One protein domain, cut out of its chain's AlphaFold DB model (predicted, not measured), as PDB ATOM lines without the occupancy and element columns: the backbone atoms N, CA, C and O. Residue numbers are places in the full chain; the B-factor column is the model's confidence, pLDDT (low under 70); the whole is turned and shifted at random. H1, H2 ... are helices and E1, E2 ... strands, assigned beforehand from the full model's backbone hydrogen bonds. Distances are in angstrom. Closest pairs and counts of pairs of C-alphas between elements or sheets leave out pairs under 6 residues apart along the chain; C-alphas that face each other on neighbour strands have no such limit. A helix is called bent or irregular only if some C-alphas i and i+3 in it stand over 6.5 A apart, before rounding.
ATOM      1  N   ALA A  28      31.676  49.787  43.010       81.19
ATOM      2  CA  ALA A  28      32.163  49.358  41.707       81.19
ATOM      3  C   ALA A  28      33.013  48.074  41.776       81.19
ATOM      4  O   ALA A  28      32.908  47.228  40.897       81.19
ATOM      5  N   GLU A  29      33.800  47.840  42.826       83.88
ATOM      6  CA  GLU A  29      34.598  46.607  42.935       83.88
ATOM      7  C   GLU A  29      33.741  45.362  43.180       83.88
ATOM      8  O   GLU A  29      33.984  44.305  42.596       83.88
ATOM      9  N   LEU A  30      32.709  45.482  44.022       83.56
ATOM     10  CA  LEU A  30      31.744  44.400  44.230       83.56
ATOM     11  C   LEU A  30      30.975  44.113  42.938       83.56
ATOM     12  O   LEU A  30      30.827  42.951  42.556       83.56
ATOM     13  N   ALA A  31      30.552  45.165  42.237       89.81
ATOM     14  CA  ALA A  31      29.917  45.056  40.933       89.81
ATOM     15  C   ALA A  31      30.835  44.397  39.887       89.81
ATOM     16  O   ALA A  31      30.398  43.496  39.175       89.81
ATOM     17  N   ALA A  32      32.120  44.758  39.836       90.81
ATOM     18  CA  ALA A  32      33.092  44.156  38.925       90.81
ATOM     19  C   ALA A  32      33.230  42.642  39.146       90.81
ATOM     20  O   ALA A  32      33.243  41.872  38.185       90.81
ATOM     21  N   HIS A  33      33.260  42.201  40.405       90.50
ATOM     22  CA  HIS A  33      33.353  40.780  40.738       90.50
ATOM     23  C   HIS A  33      32.065  40.013  40.392       90.50
ATOM     24  O   HIS A  33      32.122  38.891  39.886       90.50
ATOM     25  N   ILE A  34      30.894  40.630  40.590       93.19
ATOM     26  CA  ILE A  34      29.610  40.077  40.133       93.19
ATOM     27  C   ILE A  34      29.621  39.885  38.608       93.19
ATOM     28  O   ILE A  34      29.216  38.831  38.120       93.19
ATOM     29  N   ILE A  35      30.115  40.875  37.857       94.56
ATOM     30  CA  ILE A  35      30.208  40.823  36.390       94.56
ATOM     31  C   ILE A  35      31.151  39.701  35.941       94.56
ATOM     32  O   ILE A  35      30.828  38.968  35.004       94.56
ATOM     33  N   GLU A  36      32.296  39.527  36.606       94.81
ATOM     34  CA  GLU A  36      33.237  38.439  36.317       94.81
ATOM     35  C   GLU A  36      32.578  37.063  36.498       94.81
ATOM     36  O   GLU A  36      32.638  36.215  35.603       94.81
ATOM     37  N   LEU A  37      31.871  36.865  37.614       93.12
ATOM     38  CA  LEU A  37      31.141  35.627  37.882       93.12
ATOM     39  C   LEU A  37      30.014  35.399  36.871       93.12
ATOM     40  O   LEU A  37      29.862  34.277  36.390       93.12
ATOM     41  N   ALA A  38      29.279  36.451  36.498       92.81
ATOM     42  CA  ALA A  38      28.218  36.387  35.496       92.81
ATOM     43  C   ALA A  38      28.750  35.969  34.114       92.81
ATOM     44  O   ALA A  38      28.127  35.149  33.441       92.81
ATOM     45  N   ARG A  39      29.925  36.469  33.703       93.06
ATOM     46  CA  ARG A  39      30.596  36.071  32.447       93.06
ATOM     47  C   ARG A  39      31.060  34.619  32.457       93.06
ATOM     48  O   ARG A  39      31.169  34.004  31.400       93.06
ATOM     49  N   ALA A  40      31.343  34.083  33.637       90.38
ATOM     50  CA  ALA A  40      31.808  32.721  33.813       90.38
ATOM     51  C   ALA A  40      30.668  31.709  34.039       90.38
ATOM     52  O   ALA A  40      30.951  30.541  34.295       90.38
ATOM     53  N   LEU A  41      29.386  32.083  33.984       89.44
ATOM     54  CA  LEU A  41      28.294  31.116  34.163       89.44
ATOM     55  C   LEU A  41      28.248  30.069  33.036       89.44
ATOM     56  O   LEU A  41      28.770  30.272  31.939       89.44
ATOM     57  N   ALA A  42      27.657  28.905  33.329       83.00
ATOM     58  CA  ALA A  42      27.523  27.845  32.333       83.00
ATOM     59  C   ALA A  42      26.625  28.305  31.161       83.00
ATOM     60  O   ALA A  42      25.702  29.096  31.377       83.00
ATOM     61  N   PRO A  43      26.862  27.816  29.925       78.62
ATOM     62  CA  PRO A  43      26.077  28.212  28.758       78.62
ATOM     63  C   PRO A  43      24.566  28.069  28.987       78.62
ATOM     64  O   PRO A  43      24.117  27.059  29.516       78.62
ATOM     65  N   GLY A  44      23.780  29.068  28.572       75.94
ATOM     66  CA  GLY A  44      22.316  29.078  28.703       75.94
ATOM     67  C   GLY A  44      21.777  29.452  30.093       75.94
ATOM     68  O   GLY A  44      20.606  29.200  30.367       75.94
ATOM     69  N   ILE A  45      22.611  30.032  30.957       87.44
ATOM     70  CA  ILE A  45      22.206  30.709  32.195       87.44
ATOM     71  C   ILE A  45      22.560  32.188  32.046       87.44
ATOM     72  O   ILE A  45      23.712  32.504  31.742       87.44
ATOM     73  N   GLN A  46      21.605  33.090  32.280       90.25
ATOM     74  CA  GLN A  46      21.865  34.533  32.291       90.25
ATOM     75  C   GLN A  46      21.423  35.184  33.602       90.25
ATOM     76  O   GLN A  46      20.371  34.857  34.147       90.25
ATOM     77  N   LEU A  47      22.232  36.127  34.092       93.44
ATOM     78  CA  LEU A  47      21.877  37.018  35.197       93.44
ATOM     79  C   LEU A  47      21.455  38.374  34.638       93.44
ATOM     80  O   LEU A  47      22.231  39.007  33.915       93.44
ATOM     81  N   LEU A  48      20.268  38.844  35.007       93.31
ATOM     82  CA  LEU A  48      19.677  40.103  34.554       93.31
ATOM     83  C   LEU A  48      19.420  41.064  35.727       93.31
ATOM     84  O   LEU A  48      19.341  40.618  36.866       93.31
ATOM     85  N   VAL A  49      19.246  42.358  35.456       89.56
ATOM     86  CA  VAL A  49      18.821  43.364  36.454       89.56
ATOM     87  C   VAL A  49      17.549  44.071  35.974       89.56
ATOM     88  O   VAL A  49      17.486  44.500  34.817       89.56
ATOM     89  N   SER A  50      16.535  44.176  36.843       75.38
ATOM     90  CA  SER A  50      15.158  44.583  36.489       75.38
ATOM     91  C   SER A  50      14.890  46.097  36.459       75.38
ATOM     92  O   SER A  50      13.798  46.536  36.105       75.38
ATOM     93  N   SER A  51      15.886  46.928  36.766       59.28
ATOM     94  CA  SER A  51      15.780  48.392  36.904       59.28
ATOM     95  C   SER A  51      15.549  49.176  35.592       59.28
ATOM     96  O   SER A  51      15.742  50.391  35.553       59.28
ATOM     97  N   SER A  52      15.161  48.506  34.505       46.94
ATOM     98  CA  SER A  52      14.881  49.063  33.174       46.94
ATOM     99  C   SER A  52      13.686  48.322  32.543       46.94
ATOM    100  O   SER A  52      13.514  47.132  32.803       46.94
ATOM    101  N   PRO A  53      12.873  48.968  31.676       46.03
ATOM    102  CA  PRO A  53      11.771  48.310  30.954       46.03
ATOM    103  C   PRO A  53      12.224  47.142  30.059       46.03
ATOM    104  O   PRO A  53      11.400  46.336  29.629       46.03
ATOM    105  N   LEU A  54      13.529  47.037  29.801       56.72
ATOM    106  CA  LEU A  54      14.193  45.840  29.298       56.72
ATOM    107  C   LEU A  54      15.169  45.360  30.376       56.72
ATOM    108  O   LEU A  54      16.070  46.115  30.748       56.72
ATOM    109  N   ALA A  55      14.994  44.132  30.866       76.94
ATOM    110  CA  ALA A  55      15.925  43.521  31.808       76.94
ATOM    111  C   ALA A  55      17.331  43.478  31.183       76.94
ATOM    112  O   ALA A  55      17.507  42.991  30.063       76.94
ATOM    113  N   LEU A  56      18.321  44.045  31.873       84.75
ATOM    114  CA  LEU A  56      19.669  44.231  31.328       84.75
ATOM    115  C   LEU A  56      20.574  43.062  31.705       84.75
ATOM    116  O   LEU A  56      20.582  42.634  32.856       84.75
ATOM    117  N   GLY A  57      21.374  42.572  30.757       90.88
ATOM    118  CA  GLY A  57      22.324  41.487  30.999       90.88
ATOM    119  C   GLY A  57      23.483  41.921  31.892       90.88
ATOM    120  O   GLY A  57      24.322  42.712  31.471       90.88
ATOM    121  N   THR A  58      23.599  41.337  33.088       92.44
ATOM    122  CA  THR A  58      24.625  41.696  34.091       92.44
ATOM    123  C   THR A  58      26.044  41.597  33.524       92.44
ATOM    124  O   THR A  58      26.881  42.451  33.790       92.44
ATOM    125  N   ALA A  59      26.319  40.599  32.677       91.44
ATOM    126  CA  ALA A  59      27.632  40.397  32.056       91.44
ATOM    127  C   ALA A  59      28.056  41.517  31.075       91.44
ATOM    128  O   ALA A  59      29.248  41.624  30.751       91.44
ATOM    129  N   GLN A  60      27.090  42.309  30.592       90.31
ATOM    130  CA  GLN A  60      27.256  43.364  29.584       90.31
ATOM    131  C   GLN A  60      27.399  44.764  30.200       90.31
ATOM    132  O   GLN A  60      27.763  45.695  29.488       90.31
ATOM    133  N   LEU A  61      27.127  44.910  31.498       90.50
ATOM    134  CA  LEU A  61      27.205  46.184  32.210       90.50
ATOM    135  C   LEU A  61      28.644  46.519  32.618       90.50
ATOM    136  O   LEU A  61      29.495  45.637  32.779       90.50
ATOM    137  N   THR A  62      28.904  47.808  32.824       93.25
ATOM    138  CA  THR A  62      30.083  48.299  33.546       93.25
ATOM    139  C   THR A  62      29.883  48.194  35.062       93.25
ATOM    140  O   THR A  62      28.763  48.051  35.562       93.25
ATOM    141  N   ALA A  63      30.986  48.254  35.809       90.56
ATOM    142  CA  ALA A  63      30.966  48.192  37.266       90.56
ATOM    143  C   ALA A  63      30.176  49.358  37.884       90.56
ATOM    144  O   ALA A  63      29.410  49.157  38.827       90.56
ATOM    145  N   GLU A  64      30.322  50.563  37.332       89.44
ATOM    146  CA  GLU A  64      29.617  51.767  37.766       89.44
ATOM    147  C   GLU A  64      28.116  51.690  37.471       89.44
ATOM    148  O   GLU A  64      27.309  52.048  38.328       89.44
ATOM    149  N   GLU A  65      27.734  51.187  36.292       86.94
ATOM    150  CA  GLU A  65      26.327  50.983  35.933       86.94
ATOM    151  C   GLU A  65      25.669  49.993  36.891       86.94
ATOM    152  O   GLU A  65      24.672  50.326  37.523       86.94
ATOM    153  N   LEU A  66      26.252  48.805  37.074       89.50
ATOM    154  CA  LEU A  66      25.683  47.790  37.960       89.50
ATOM    155  C   LEU A  66      25.605  48.269  39.421       89.50
ATOM    156  O   LEU A  66      24.598  48.024  40.089       89.50
ATOM    157  N   ALA A  67      26.617  48.996  39.905       87.19
ATOM    158  CA  ALA A  67      26.609  49.602  41.238       87.19
ATOM    159  C   ALA A  67      25.539  50.701  41.406       87.19
ATOM    160  O   ALA A  67      25.090  50.942  42.526       87.19
ATOM    161  N   GLY A  68      25.131  51.364  40.318       85.94
ATOM    162  CA  GLY A  68      24.027  52.327  40.309       85.94
ATOM    163  C   GLY A  68      22.639  51.685  40.238       85.94
ATOM    164  O   GLY A  68      21.665  52.307  40.660       85.94
ATOM    165  N   LEU A  69      22.539  50.454  39.724       86.94
ATOM    166  CA  LEU A  69      21.272  49.728  39.577       86.94
ATOM    167  C   LEU A  69      20.920  48.868  40.801       86.94
ATOM    168  O   LEU A  69      19.743  48.720  41.121       86.94
ATOM    169  N   ILE A  70      21.920  48.314  41.493       86.12
ATOM    170  CA  ILE A  70      21.720  47.504  42.702       86.12
ATOM    171  C   ILE A  70      22.094  48.336  43.936       86.12
ATOM    172  O   ILE A  70      23.241  48.777  44.039       86.12
ATOM    173  N   PRO A  71      21.187  48.518  44.920       84.31
ATOM    174  CA  PRO A  71      21.509  49.231  46.150       84.31
ATOM    175  C   PRO A  71      22.745  48.645  46.833       84.31
ATOM    176  O   PRO A  71      22.896  47.427  46.909       84.31
ATOM    177  N   TYR A  72      23.598  49.493  47.412       81.75
ATOM    178  CA  TYR A  72      24.855  49.055  48.033       81.75
ATOM    179  C   TYR A  72      24.670  47.899  49.038       81.75
ATOM    180  O   TYR A  72      25.402  46.912  49.001       81.75
ATOM    181  N   ALA A  73      23.618  47.959  49.863       77.94
ATOM    182  CA  ALA A  73      23.269  46.918  50.837       77.94
ATOM    183  C   ALA A  73      22.879  45.556  50.212       77.94
ATOM    184  O   ALA A  73      22.765  44.557  50.922       77.94
ATOM    185  N   ARG A  74      22.641  45.509  48.897       85.25
ATOM    186  CA  ARG A  74      22.250  44.319  48.123       85.25
ATOM    187  C   ARG A  74      23.368  43.765  47.243       85.25
ATOM    188  O   ARG A  74      23.252  42.629  46.790       85.25
ATOM    189  N   LEU A  75      24.479  44.488  47.079       85.06
ATOM    190  CA  LEU A  75      25.628  44.016  46.297       85.06
ATOM    191  C   LEU A  75      26.262  42.753  46.893       85.06
ATOM    192  O   LEU A  75      26.637  41.845  46.158       85.06
ATOM    193  N   GLN A  76      26.340  42.647  48.221       83.62
ATOM    194  CA  GLN A  76      26.916  41.466  48.866       83.62
ATOM    195  C   GLN A  76      26.033  40.207  48.702       83.62
ATOM    196  O   GLN A  76      26.566  39.178  48.285       83.62
ATOM    197  N   PRO A  77      24.702  40.253  48.937       85.69
ATOM    198  CA  PRO A  77      23.798  39.164  48.555       85.69
ATOM    199  C   PRO A  77      23.864  38.797  47.066       85.69
ATOM    200  O   PRO A  77      23.920  37.613  46.740       85.69
ATOM    201  N   ALA A  78      23.911  39.786  46.167       89.81
ATOM    202  CA  ALA A  78      24.028  39.555  44.725       89.81
ATOM    203  C   ALA A  78      25.330  38.813  44.362       89.81
ATOM    204  O   ALA A  78      25.317  37.865  43.576       89.81
ATOM    205  N   LEU A  79      26.447  39.177  44.995       88.44
ATOM    206  CA  LEU A  79      27.715  38.466  44.847       88.44
ATOM    207  C   LEU A  79      27.613  37.007  45.314       88.44
ATOM    208  O   LEU A  79      28.087  36.109  44.618       88.44
ATOM    209  N   SER A  80      26.955  36.753  46.448       85.50
ATOM    210  CA  SER A  80      26.714  35.394  46.951       85.50
ATOM    211  C   SER A  80      25.857  34.550  45.997       85.50
ATOM    212  O   SER A  80      26.164  33.375  45.795       85.50
ATOM    213  N   VAL A  81      24.830  35.140  45.369       91.19
ATOM    214  CA  VAL A  81      24.015  34.482  44.327       91.19
ATOM    215  C   VAL A  81      24.893  34.060  43.153       91.19
ATOM    216  O   VAL A  81      24.923  32.880  42.800       91.19
ATOM    217  N   ALA A  82      25.650  35.002  42.582       91.25
ATOM    218  CA  ALA A  82      26.497  34.742  41.422       91.25
ATOM    219  C   ALA A  82      27.580  33.684  41.720       91.25
ATOM    220  O   ALA A  82      27.811  32.785  40.908       91.25
ATOM    221  N   ALA A  83      28.196  33.739  42.907       87.62
ATOM    222  CA  ALA A  83      29.217  32.784  43.334       87.62
ATOM    223  C   ALA A  83      28.650  31.366  43.505       87.62
ATOM    224  O   ALA A  83      29.243  30.399  43.019       87.62
ATOM    225  N   LEU A  84      27.479  31.233  44.140       87.56
ATOM    226  CA  LEU A  84      26.827  29.936  44.312       87.56
ATOM    227  C   LEU A  84      26.380  29.347  42.966       87.56
ATOM    228  O   LEU A  84      26.622  28.166  42.717       87.56
ATOM    229  N   MET A  85      25.794  30.152  42.070       89.69
ATOM    230  CA  MET A  85      25.409  29.693  40.726       89.69
ATOM    231  C   MET A  85      26.620  29.207  39.923       89.69
ATOM    232  O   MET A  85      26.563  28.145  39.301       89.69
ATOM    233  N   ARG A  86      27.745  29.930  39.986       87.69
ATOM    234  CA  ARG A  86      28.997  29.513  39.340       87.69
ATOM    235  C   ARG A  86      29.497  28.173  39.878       87.69
ATOM    236  O   ARG A  86      29.954  27.345  39.093       87.69
ATOM    237  N   ARG A  87      29.394  27.948  41.191       83.88
ATOM    238  CA  ARG A  87      29.825  26.706  41.846       83.88
ATOM    239  C   ARG A  87      28.930  25.513  41.511       83.88
ATOM    240  O   ARG A  87      29.441  24.418  41.305       83.88
ATOM    241  N   LEU A  88      27.619  25.737  41.432       83.50
ATOM    242  CA  LEU A  88      26.633  24.732  41.022       83.50
ATOM    243  C   LEU A  88      26.762  24.356  39.540       83.50
ATOM    244  O   LEU A  88      26.387  23.249  39.154       83.50
ATOM    245  N   ALA A  89      27.311  25.251  38.713       80.75
ATOM    246  CA  ALA A  89      27.586  25.018  37.299       80.75
ATOM    247  C   ALA A  89      26.363  24.422  36.566       80.75
ATOM    248  O   ALA A  89      25.278  25.001  36.599       80.75
ATOM    249  N   GLY A  90      26.508  23.257  35.925       75.88
ATOM    250  CA  GLY A  90      25.436  22.592  35.166       75.88
ATOM    251  C   GLY A  90      24.276  22.028  36.005       75.88
ATOM    252  O   GLY A  90      23.370  21.389  35.455       75.88
ATOM    253  N   GLU A  91      24.299  22.203  37.328       79.94
ATOM    254  CA  GLU A  91      23.178  21.863  38.210       79.94
ATOM    255  C   GLU A  91      22.106  22.956  38.262       79.94
ATOM    256  O   GLU A  91      20.964  22.657  38.608       79.94
ATOM    257  N   VAL A  92      22.441  24.193  37.882       86.25
ATOM    258  CA  VAL A  92      21.474  25.288  37.752       86.25
ATOM    259  C   VAL A  92      20.643  25.091  36.483       86.25
ATOM    260  O   VAL A  92      21.165  24.737  35.423       86.25
ATOM    261  N   LYS A  93      19.332  25.310  36.576       83.88
ATOM    262  CA  LYS A  93      18.413  25.219  35.440       83.88
ATOM    263  C   LYS A  93      18.709  26.327  34.422       83.88
ATOM    264  O   LYS A  93      18.950  27.469  34.800       83.88
ATOM    265  N   HIS A  94      18.651  26.005  33.132       84.19
ATOM    266  CA  HIS A  94      18.761  27.011  32.072       84.19
ATOM    267  C   HIS A  94      17.643  28.052  32.178       84.19
ATOM    268  O   HIS A  94      16.485  27.695  32.419       84.19
ATOM    269  N   GLY A  95      17.985  29.318  31.969       85.44
ATOM    270  CA  GLY A  95      17.037  30.422  32.030       85.44
ATOM    271  C   GLY A  95      17.677  31.752  32.401       85.44
ATOM    272  O   GLY A  95      18.883  31.843  32.654       85.44
ATOM    273  N   ASP A  96      16.813  32.758  32.450       89.44
ATOM    274  CA  ASP A  96      17.147  34.118  32.838       89.44
ATOM    275  C   ASP A  96      16.749  34.340  34.299       89.44
ATOM    276  O   ASP A  96      15.622  34.048  34.706       89.44
ATOM    277  N   TYR A  97      17.685  34.847  35.097       92.94
ATOM    278  CA  TYR A  97      17.531  35.041  36.534       92.94
ATOM    279  C   TYR A  97      17.735  36.510  36.883       92.94
ATOM    280  O   TYR A  97      18.795  37.071  36.607       92.94
ATOM    281  N   LEU A  98      16.739  37.132  37.515       93.62
ATOM    282  CA  LEU A  98      16.828  38.523  37.956       93.62
ATOM    283  C   LEU A  98      17.652  38.595  39.247       93.62
ATOM    284  O   LEU A  98      17.230  38.146  40.314       93.62
ATOM    285  N   LEU A  99      18.874  39.101  39.124       93.25
ATOM    286  CA  LEU A  99      19.880  39.134  40.177       93.25
ATOM    287  C   LEU A  99      19.456  40.022  41.347       93.25
ATOM    288  O   LEU A  99      19.673  39.666  42.502       93.25
ATOM    289  N   ASP A 100      18.859  41.170  41.045       90.00
ATOM    290  CA  ASP A 100      18.345  42.122  42.021       90.00
ATOM    291  C   ASP A 100      17.165  41.549  42.810       90.00
ATOM    292  O   ASP A 100      17.157  41.649  44.036       90.00
ATOM    293  N   GLU A 101      16.236  40.852  42.150       91.19
ATOM    294  CA  GLU A 101      15.129  40.168  42.831       91.19
ATOM    295  C   GLU A 101      15.618  39.038  43.744       91.19
ATOM    296  O   GLU A 101      15.173  38.927  44.887       91.19
ATOM    297  N   LEU A 102      16.559  38.214  43.271       90.94
ATOM    298  CA  LEU A 102      17.155  37.136  44.066       90.94
ATOM    299  C   LEU A 102      17.932  37.685  45.271       90.94
ATOM    300  O   LEU A 102      17.851  37.134  46.371       90.94
ATOM    301  N   ALA A 103      18.671  38.780  45.080       88.62
ATOM    302  CA  ALA A 103      19.381  39.468  46.153       88.62
ATOM    303  C   ALA A 103      18.411  40.061  47.190       88.62
ATOM    304  O   ALA A 103      18.671  39.983  48.394       88.62
ATOM    305  N   ASP A 104      17.281  40.610  46.742       86.88
ATOM    306  CA  ASP A 104      16.225  41.124  47.612       86.88
ATOM    307  C   ASP A 104      15.496  40.015  48.373       86.88
ATOM    308  O   ASP A 104      15.257  40.156  49.575       86.88
ATOM    309  N   GLU A 105      15.164  38.903  47.714       87.50
ATOM    310  CA  GLU A 105      14.550  37.732  48.344       87.50
ATOM    311  C   GLU A 105      15.453  37.188  49.452       87.50
ATOM    312  O   GLU A 105      15.018  37.045  50.596       87.50
ATOM    313  N   LEU A 106      16.736  36.984  49.152       85.06
ATOM    314  CA  LEU A 106      17.731  36.556  50.134       85.06
ATOM    315  C   LEU A 106      17.838  37.487  51.332       85.06
ATOM    316  O   LEU A 106      18.005  37.026  52.463       85.06
ATOM    317  N   ALA A 107      17.769  38.792  51.089       81.75
ATOM    318  CA  ALA A 107      17.860  39.774  52.149       81.75
ATOM    319  C   ALA A 107      16.609  39.828  53.038       81.75
ATOM    320  O   ALA A 107      16.692  40.321  54.161       81.75
ATOM    321  N   ARG A 108      15.462  39.332  52.556       82.19
ATOM    322  CA  ARG A 108      14.212  39.213  53.327       82.19
ATOM    323  C   ARG A 108      14.127  37.912  54.125       82.19
ATOM    324  O   ARG A 108      13.333  37.839  55.062       82.19
ATOM    325  N   LEU A 109      14.906  36.891  53.764       83.06
ATOM    326  CA  LEU A 109      14.923  35.625  54.493       83.06
ATOM    327  C   LEU A 109      15.477  35.809  55.912       83.06
ATOM    328  O   LEU A 109      16.447  36.552  56.108       83.06
ATOM    329  N   PRO A 110      14.902  35.108  56.905       76.00
ATOM    330  CA  PRO A 110      15.302  35.273  58.290       76.00
ATOM    331  C   PRO A 110      16.771  34.888  58.467       76.00
ATOM    332  O   PRO A 110      17.252  33.888  57.930       76.00
ATOM    333  N   ALA A 111      17.498  35.693  59.238       77.44
ATOM    334  CA  ALA A 111      18.887  35.405  59.576       77.44
ATOM    335  C   ALA A 111      19.024  34.182  60.498       77.44
ATOM    336  O   ALA A 111      20.099  33.597  60.537       77.44
ATOM    337  N   ALA A 112      17.949  33.791  61.194       81.38
ATOM    338  CA  ALA A 112      17.919  32.683  62.139       81.38
ATOM    339  C   ALA A 112      16.643  31.828  62.007       81.38
ATOM    340  O   ALA A 112      15.570  32.354  61.712       81.38
ATOM    341  N   VAL A 113      16.744  30.519  62.261       78.19
ATOM    342  CA  VAL A 113      15.622  29.561  62.202       78.19
ATOM    343  C   VAL A 113      15.480  28.827  63.537       78.19
ATOM    344  O   VAL A 113      16.463  28.399  64.128       78.19
ATOM    345  N   ALA A 114      14.237  28.664  64.001       69.38
ATOM    346  CA  ALA A 114      13.913  28.111  65.322       69.38
ATOM    347  C   ALA A 114      13.669  26.588  65.353       69.38
ATOM    348  O   ALA A 114      13.271  26.061  66.384       69.38
ATOM    349  N   SER A 115      13.842  25.890  64.230       76.75
ATOM    350  CA  SER A 115      13.807  24.426  64.146       76.75
ATOM    351  C   SER A 115      14.862  23.948  63.155       76.75
ATOM    352  O   SER A 115      15.080  24.560  62.109       76.75
ATOM    353  N   ALA A 116      15.506  22.833  63.488       73.00
ATOM    354  CA  ALA A 116      16.496  22.201  62.628       73.00
ATOM    355  C   ALA A 116      15.871  21.259  61.578       73.00
ATOM    356  O   ALA A 116      16.549  20.906  60.616       73.00
ATOM    357  N   ASP A 117      14.603  20.860  61.727       76.62
ATOM    358  CA  ASP A 117      14.031  19.736  60.970       76.62
ATOM    359  C   ASP A 117      13.924  20.024  59.467       76.62
ATOM    360  O   ASP A 117      14.308  19.192  58.648       76.62
ATOM    361  N   GLY A 118      13.466  21.221  59.088       77.44
ATOM    362  CA  GLY A 118      13.332  21.624  57.682       77.44
ATOM    363  C   GLY A 118      14.675  21.696  56.941       77.44
ATOM    364  O   GLY A 118      14.864  20.968  55.962       77.44
ATOM    365  N   PRO A 119      15.636  22.515  57.417       76.44
ATOM    366  CA  PRO A 119      16.950  22.635  56.786       76.44
ATOM    367  C   PRO A 119      17.721  21.306  56.699       76.44
ATOM    368  O   PRO A 119      18.396  21.050  55.701       76.44
ATOM    369  N   LEU A 120      17.603  20.433  57.707       80.00
ATOM    370  CA  LEU A 120      18.256  19.119  57.701       80.00
ATOM    371  C   LEU A 120      17.558  18.113  56.771       80.00
ATOM    372  O   LEU A 120      18.238  17.379  56.052       80.00
ATOM    373  N   ALA A 121      16.221  18.101  56.721       81.00
ATOM    374  CA  ALA A 121      15.469  17.250  55.795       81.00
ATOM    375  C   ALA A 121      15.772  17.589  54.328       81.00
ATOM    376  O   ALA A 121      15.894  16.691  53.492       81.00
ATOM    377  N   MET A 122      15.962  18.874  54.017       81.00
ATOM    378  CA  MET A 122      16.369  19.341  52.690       81.00
ATOM    379  C   MET A 122      17.702  18.725  52.241       81.00
ATOM    380  O   MET A 122      17.791  18.219  51.121       81.00
ATOM    381  N   LEU A 123      18.720  18.707  53.110       76.56
ATOM    382  CA  LEU A 123      20.020  18.099  52.797       76.56
ATOM    383  C   LEU A 123      19.893  16.597  52.522       76.56
ATOM    384  O   LEU A 123      20.522  16.083  51.596       76.56
ATOM    385  N   GLY A 124      19.040  15.908  53.287       76.69
ATOM    386  CA  GLY A 124      18.678  14.513  53.034       76.69
ATOM    387  C   GLY A 124      18.062  14.322  51.646       76.69
ATOM    388  O   GLY A 124      18.555  13.512  50.863       76.69
ATOM    389  N   ALA A 125      17.060  15.134  51.300       76.12
ATOM    390  CA  ALA A 125      16.364  15.064  50.016       76.12
ATOM    391  C   ALA A 125      17.271  15.389  48.811       76.12
ATOM    392  O   ALA A 125      17.157  14.763  47.757       76.12
ATOM    393  N   LEU A 126      18.196  16.347  48.939       75.88
ATOM    394  CA  LEU A 126      19.164  16.659  47.879       75.88
ATOM    395  C   LEU A 126      20.191  15.538  47.685       75.88
ATOM    396  O   LEU A 126      20.558  15.236  46.547       75.88
ATOM    397  N   ARG A 127      20.612  14.888  48.779       73.06
ATOM    398  CA  ARG A 127      21.486  13.710  48.733       73.06
ATOM    399  C   ARG A 127      20.797  12.536  48.038       73.06
ATOM    400  O   ARG A 127      21.413  11.884  47.201       73.06
ATOM    401  N   GLU A 128      19.516  12.307  48.322       71.81
ATOM    402  CA  GLU A 128      18.699  11.285  47.648       71.81
ATOM    403  C   GLU A 128      18.537  11.553  46.143       71.81
ATOM    404  O   GLU A 128      18.512  10.616  45.352       71.81
ATOM    405  N   ARG A 129      18.513  12.825  45.721       72.06
ATOM    406  CA  ARG A 129      18.480  13.242  44.302       72.06
ATOM    407  C   ARG A 129      19.863  13.287  43.630       72.06
ATOM    408  O   ARG A 129      20.011  13.830  42.531       72.06
ATOM    409  N   GLY A 130      20.887  12.743  44.287       69.44
ATOM    410  CA  GLY A 130      22.224  12.564  43.721       69.44
ATOM    411  C   GLY A 130      23.105  13.817  43.692       69.44
ATOM    412  O   GLY A 130      24.101  13.821  42.963       69.44
ATOM    413  N   LEU A 131      22.777  14.874  44.450       78.19
ATOM    414  CA  LEU A 131      23.688  16.005  44.660       78.19
ATOM    415  C   LEU A 131      24.800  15.595  45.640       78.19
ATOM    416  O   LEU A 131      24.524  15.166  46.762       78.19
ATOM    417  N   ARG A 132      26.068  15.727  45.232       75.69
ATOM    418  CA  ARG A 132      27.226  15.365  46.068       75.69
ATOM    419  C   ARG A 132      27.586  16.512  47.013       75.69
ATOM    420  O   ARG A 132      28.151  17.514  46.575       75.69
ATOM    421  N   ILE A 133      27.266  16.346  48.298       78.38
ATOM    422  CA  ILE A 133      27.624  17.291  49.364       78.38
ATOM    423  C   ILE A 133      28.798  16.718  50.166       78.38
ATOM    424  O   ILE A 133      28.636  15.754  50.915       78.38
ATOM    425  N   GLY A 134      29.976  17.304  49.985       76.19
ATOM    426  CA  GLY A 134      31.225  16.860  50.590       76.19
ATOM    427  C   GLY A 134      31.395  17.276  52.040       76.19
ATOM    428  O   GLY A 134      30.996  18.368  52.437       76.19
ATOM    429  N   GLY A 135      32.010  16.410  52.847       72.19
ATOM    430  CA  GLY A 135      32.269  16.690  54.264       72.19
ATOM    431  C   GLY A 135      31.014  16.766  55.140       72.19
ATOM    432  O   GLY A 135      31.084  17.335  56.225       72.19
ATOM    433  N   LEU A 136      29.878  16.219  54.686       73.50
ATOM    434  CA  LEU A 136      28.663  16.072  55.490       73.50
ATOM    435  C   LEU A 136      28.813  14.855  56.434       73.50
ATOM    436  O   LEU A 136      28.878  13.724  55.946       73.50
ATOM    437  N   PRO A 137      28.888  15.047  57.762       69.62
ATOM    438  CA  PRO A 137      29.081  13.952  58.711       69.62
ATOM    439  C   PRO A 137      27.797  13.142  58.939       69.62
ATOM    440  O   PRO A 137      26.693  13.600  58.638       69.62
ATOM    441  N   ALA A 138      27.951  11.929  59.489       69.31
ATOM    442  CA  ALA A 138      26.840  11.016  59.772       69.31
ATOM    443  C   ALA A 138      25.804  11.622  60.738       69.31
ATOM    444  O   ALA A 138      24.608  11.428  60.532       69.31
ATOM    445  N   ASP A 139      26.262  12.405  61.723       78.62
ATOM    446  CA  ASP A 139      25.415  13.256  62.562       78.62
ATOM    447  C   ASP A 139      25.628  14.737  62.201       78.62
ATOM    448  O   ASP A 139      26.599  15.388  62.590       78.62
ATOM    449  N   THR A 140      24.700  15.283  61.414       75.50
ATOM    450  CA  THR A 140      24.743  16.687  60.982       75.50
ATOM    451  C   THR A 140      24.462  17.662  62.134       75.50
ATOM    452  O   THR A 140      24.919  18.806  62.093       75.50
ATOM    453  N   ARG A 141      23.745  17.235  63.184       75.69
ATOM    454  CA  ARG A 141      23.395  18.086  64.332       75.69
ATOM    455  C   ARG A 141      24.616  18.325  65.217       75.69
ATOM    456  O   ARG A 141      24.878  19.469  65.586       75.69
ATOM    457  N   GLU A 142      25.385  17.280  65.502       75.44
ATOM    458  CA  GLU A 142      26.618  17.383  66.293       75.44
ATOM    459  C   GLU A 142      27.666  18.278  65.608       75.44
ATOM    460  O   GLU A 142      28.298  19.123  66.245       75.44
ATOM    461  N   ALA A 143      27.784  18.180  64.282       76.50
ATOM    462  CA  ALA A 143      28.704  19.006  63.505       76.50
ATOM    463  C   ALA A 143      28.336  20.497  63.503       76.50
ATOM    464  O   ALA A 143      29.212  21.348  63.651       76.50
ATOM    465  N   LEU A 144      27.046  20.830  63.389       79.12
ATOM    466  CA  LEU A 144      26.583  22.216  63.480       79.12
ATOM    467  C   LEU A 144      26.813  22.811  64.880       79.12
ATOM    468  O   LEU A 144      27.181  23.979  64.992       79.12
ATOM    469  N   LEU A 145      26.659  22.010  65.942       77.25
ATOM    470  CA  LEU A 145      26.986  22.408  67.319       77.25
ATOM    471  C   LEU A 145      28.491  22.640  67.521       77.25
ATOM    472  O   LEU A 145      28.883  23.520  68.288       77.25
ATOM    473  N   GLY A 146      29.346  21.865  66.850       77.12
ATOM    474  CA  GLY A 146      30.790  22.117  66.796       77.12
ATOM    475  C   GLY A 146      31.110  23.459  66.138       77.12
ATOM    476  O   GLY A 146      31.735  24.315  66.757       77.12
ATOM    477  N   ILE A 147      30.577  23.695  64.932       80.75
ATOM    478  CA  ILE A 147      30.790  24.945  64.178       80.75
ATOM    479  C   ILE A 147      30.267  26.164  64.952       80.75
ATOM    480  O   ILE A 147      30.935  27.194  64.992       80.75
ATOM    481  N   SER A 148      29.098  26.054  65.592       79.69
ATOM    482  CA  SER A 148      28.510  27.119  66.415       79.69
ATOM    483  C   SER A 148      29.443  27.555  67.551       79.69
ATOM    484  O   SER A 148      29.668  28.754  67.735       79.69
ATOM    485  N   ARG A 149      30.044  26.587  68.258       76.44
ATOM    486  CA  ARG A 149      31.016  26.836  69.333       76.44
ATOM    487  C   ARG A 149      32.309  27.442  68.797       76.44
ATOM    488  O   ARG A 149      32.734  28.488  69.282       76.44
ATOM    489  N   ASP A 150      32.886  26.836  67.763       77.12
ATOM    490  CA  ASP A 150      34.182  27.240  67.210       77.12
ATOM    491  C   ASP A 150      34.138  28.605  66.510       77.12
ATOM    492  O   ASP A 150      35.149  29.307  66.454       77.12
ATOM    493  N   ALA A 151      32.987  28.986  65.946       76.38
ATOM    494  CA  ALA A 151      32.786  30.265  65.268       76.38
ATOM    495  C   ALA A 151      32.145  31.341  66.167       76.38
ATOM    496  O   ALA A 151      32.075  32.497  65.754       76.38
ATOM    497  N   ASN A 152      31.687  30.991  67.379       78.94
ATOM    498  CA  ASN A 152      30.876  31.853  68.252       78.94
ATOM    499  C   ASN A 152      29.649  32.441  67.519       78.94
ATOM    500  O   ASN A 152      29.354  33.632  67.619       78.94
ATOM    501  N   ILE A 153      28.944  31.597  66.762       83.00
ATOM    502  CA  ILE A 153      27.726  31.946  66.013       83.00
ATOM    503  C   ILE A 153      26.583  31.103  66.564       83.00
ATOM    504  O   ILE A 153      26.736  29.890  66.702       83.00
ATOM    505  N   GLY A 154      25.438  31.717  66.869       81.25
ATOM    506  CA  GLY A 154      24.261  30.981  67.343       81.25
ATOM    507  C   GLY A 154      23.839  29.895  66.347       81.25
ATOM    508  O   GLY A 154      23.835  30.125  65.134       81.25
ATOM    509  N   LEU A 155      23.492  28.703  66.839       81.38
ATOM    510  CA  LEU A 155      23.090  27.577  65.989       81.38
ATOM    511  C   LEU A 155      21.906  27.945  65.081       81.38
ATOM    512  O   LEU A 155      21.863  27.546  63.919       81.38
ATOM    513  N   GLU A 156      20.983  28.764  65.584       80.44
ATOM    514  CA  GLU A 156      19.843  29.291  64.842       80.44
ATOM    515  C   GLU A 156      20.266  30.096  63.599       80.44
ATOM    516  O   GLU A 156      19.597  30.007  62.570       80.44
ATOM    517  N   TYR A 157      21.402  30.804  63.643       84.31
ATOM    518  CA  TYR A 157      21.937  31.586  62.517       84.31
ATOM    519  C   TYR A 157      22.601  30.704  61.458       84.31
ATOM    520  O   TYR A 157      22.430  30.930  60.260       84.31
ATOM    521  N   LEU A 158      23.306  29.651  61.882       84.62
ATOM    522  CA  LEU A 158      23.849  28.651  60.957       84.62
ATOM    523  C   LEU A 158      22.721  27.915  60.218       84.62
ATOM    524  O   LEU A 158      22.802  27.713  59.005       84.62
ATOM    525  N   LEU A 159      21.633  27.589  60.921       85.44
ATOM    526  CA  LEU A 159      20.419  27.037  60.315       85.44
ATOM    527  C   LEU A 159      19.731  28.044  59.375       85.44
ATOM    528  O   LEU A 159      19.206  27.645  58.336       85.44
ATOM    529  N   GLY A 160      19.784  29.343  59.683       86.75
ATOM    530  CA  GLY A 160      19.333  30.417  58.791       86.75
ATOM    531  C   GLY A 160      20.114  30.485  57.481       86.75
ATOM    532  O   GLY A 160      19.512  30.548  56.409       86.75
ATOM    533  N   ASN A 161      21.444  30.384  57.530       87.56
ATOM    534  CA  ASN A 161      22.268  30.296  56.323       87.56
ATOM    535  C   ASN A 161      21.952  29.040  55.503       87.56
ATOM    536  O   ASN A 161      21.847  29.116  54.277       87.56
ATOM    537  N   LEU A 162      21.725  27.904  56.167       86.12
ATOM    538  CA  LEU A 162      21.311  26.674  55.498       86.12
ATOM    539  C   LEU A 162      19.937  26.819  54.817       86.12
ATOM    540  O   LEU A 162      19.741  26.328  53.707       86.12
ATOM    541  N   HIS A 163      19.007  27.550  55.433       86.62
ATOM    542  CA  HIS A 163      17.702  27.857  54.845       86.62
ATOM    543  C   HIS A 163      17.783  28.854  53.671       86.62
ATOM    544  O   HIS A 163      17.060  28.733  52.682       86.62
ATOM    545  N   LYS A 164      18.700  29.824  53.716       88.50
ATOM    546  CA  LYS A 164      18.989  30.690  52.559       88.50
ATOM    547  C   LYS A 164      19.559  29.885  51.394       88.50
ATOM    548  O   LYS A 164      19.141  30.086  50.252       88.50
ATOM    549  N   ALA A 165      20.448  28.933  51.685       86.81
ATOM    550  CA  ALA A 165      20.980  28.014  50.683       86.81
ATOM    551  C   ALA A 165      19.846  27.182  50.073       86.81
ATOM    552  O   ALA A 165      19.722  27.126  48.855       86.81
ATOM    553  N   GLU A 166      18.965  26.617  50.904       85.62
ATOM    554  CA  GLU A 166      17.765  25.902  50.455       85.62
ATOM    555  C   GLU A 166      16.927  26.726  49.472       85.62
ATOM    556  O   GLU A 166      16.566  26.230  48.402       85.62
ATOM    557  N   THR A 167      16.606  27.971  49.827       87.31
ATOM    558  CA  THR A 167      15.743  28.824  49.003       87.31
ATOM    559  C   THR A 167      16.374  29.102  47.641       87.31
ATOM    560  O   THR A 167      15.702  28.945  46.621       87.31
ATOM    561  N   LEU A 168      17.673  29.417  47.590       88.38
ATOM    562  CA  LEU A 168      18.372  29.589  46.314       88.38
ATOM    563  C   LEU A 168      18.421  28.305  45.495       88.38
ATOM    564  O   LEU A 168      18.135  28.340  44.304       88.38
ATOM    565  N   LEU A 169      18.735  27.166  46.113       87.00
ATOM    566  CA  LEU A 169      18.789  25.881  45.412       87.00
ATOM    567  C   LEU A 169      17.434  25.539  44.772       87.00
ATOM    568  O   LEU A 169      17.398  25.075  43.631       87.00
ATOM    569  N   LYS A 170      16.321  25.848  45.453       85.19
ATOM    570  CA  LYS A 170      14.966  25.731  44.890       85.19
ATOM    571  C   LYS A 170      14.739  26.705  43.731       85.19
ATOM    572  O   LYS A 170      14.233  26.290  42.692       85.19
ATOM    573  N   ARG A 171      15.133  27.976  43.872       88.94
ATOM    574  CA  ARG A 171      14.991  29.001  42.817       88.94
ATOM    575  C   ARG A 171      15.789  28.678  41.562       88.94
ATOM    576  O   ARG A 171      15.282  28.838  40.459       88.94
ATOM    577  N   PHE A 172      17.000  28.170  41.733       89.12
ATOM    578  CA  PHE A 172      17.870  27.726  40.649       89.12
ATOM    579  C   PHE A 172      17.385  26.432  39.987       89.12
ATOM    580  O   PHE A 172      17.972  26.001  38.996       89.12
ATOM    581  N   GLY A 173      16.352  25.778  40.531       80.81
ATOM    582  CA  GLY A 173      15.868  24.492  40.037       80.81
ATOM    583  C   GLY A 173      16.914  23.382  40.156       80.81
ATOM    584  O   GLY A 173      16.959  22.488  39.307       80.81
TER     585      GLY A 173
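AT A GLANCE: This is residues 28 to 173 of the 932 residues of the protein "TPP_enzyme_C domain-containing protein" of Betaproteobacteria bacterium RIFCSPLOWO2_12_FULL_66_14 (UniProt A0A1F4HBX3). The model has two lobes: in one, a two-strand sheet, E1 and E2, sits with helices H1 to H4, H1 and H3 side by side and H4 crossing H3; in the other, H5 and H6 pack on H7, whose residues 164 to 168 meet H4. The 146 printed residues hold named elements in the order H1 E1 H2 H3 E2 H4 H5 H6 H7, mostly helix, with a parallel sheet. The whole is compact, with a radius of gyration of the C-alphas of 16.5 A and spans of 47 by 31 by 22 A.

IN THESE COORDINATES: E1 is residues 45 to 49 and E2 95 to 98. H1, residues 28 to 39, begins at C-alpha 28 (32.163, 49.358, 41.707). H2 is residues 63 to 69; H3, 72 to 91, spans 29.0 A; H4 is 99 to 108, H5 117 to 128 and H6 140 to 151. H7, 155 to 171, spans 24.6 A and ends at C-alpha 171 (14.991, 29.001, 42.817). H3 is irregular, with C-alphas 87 and 90 9.0 A apart, and has a kink of 35 degrees near residue 85.

HOW THE PARTS SIT: E1 and E2 are parallel, with N 48 and O 97 2.8 A apart, within hydrogen-bond range. E1, H2 H3, E2 form a strand-helix-strand unit, two parallel neighbour strands with helices between, its crossover left-handed. H1 touches H3 at a shallow tilt of 18 degrees, closest at the C-alphas of Ile 34 and Leu 79, 5.3 A. H1 touches H2, about perpendicular at 84 degrees, closest at the C-alphas of Ala 28 and Ala 63, 4.7 A. H3 touches H4 with residues 74 to 81 alone, closest at the C-alphas of Ala 78 and Ala 103, 4.9 A. H7, the hub, only just touches H4, with 3 pairs of C-alphas within 8 A, the closest those of Leu 106 and Lys 164, 6.5 A. H7 touches H5, closest at the C-alphas of Pro 119 and His 163, 5.6 A, and H6, closest at those of Ser 148 and Leu 155, 5.5 A. Every O i to N i+4 pair is within hydrogen-bond range in H1, H2, H4, H6 and H7; in H3 12 of 16 are, in H5 7 of 8.

THE WHOLE: The C-alphas farthest apart, those of Pro 53 and Ala 138, are 49.5 A apart. The printed part has no cut; the links E1 to H2 and H5 to H6 are long. Residues 51 to 54, 114, 130 and 137 to 138 have pLDDT under 70.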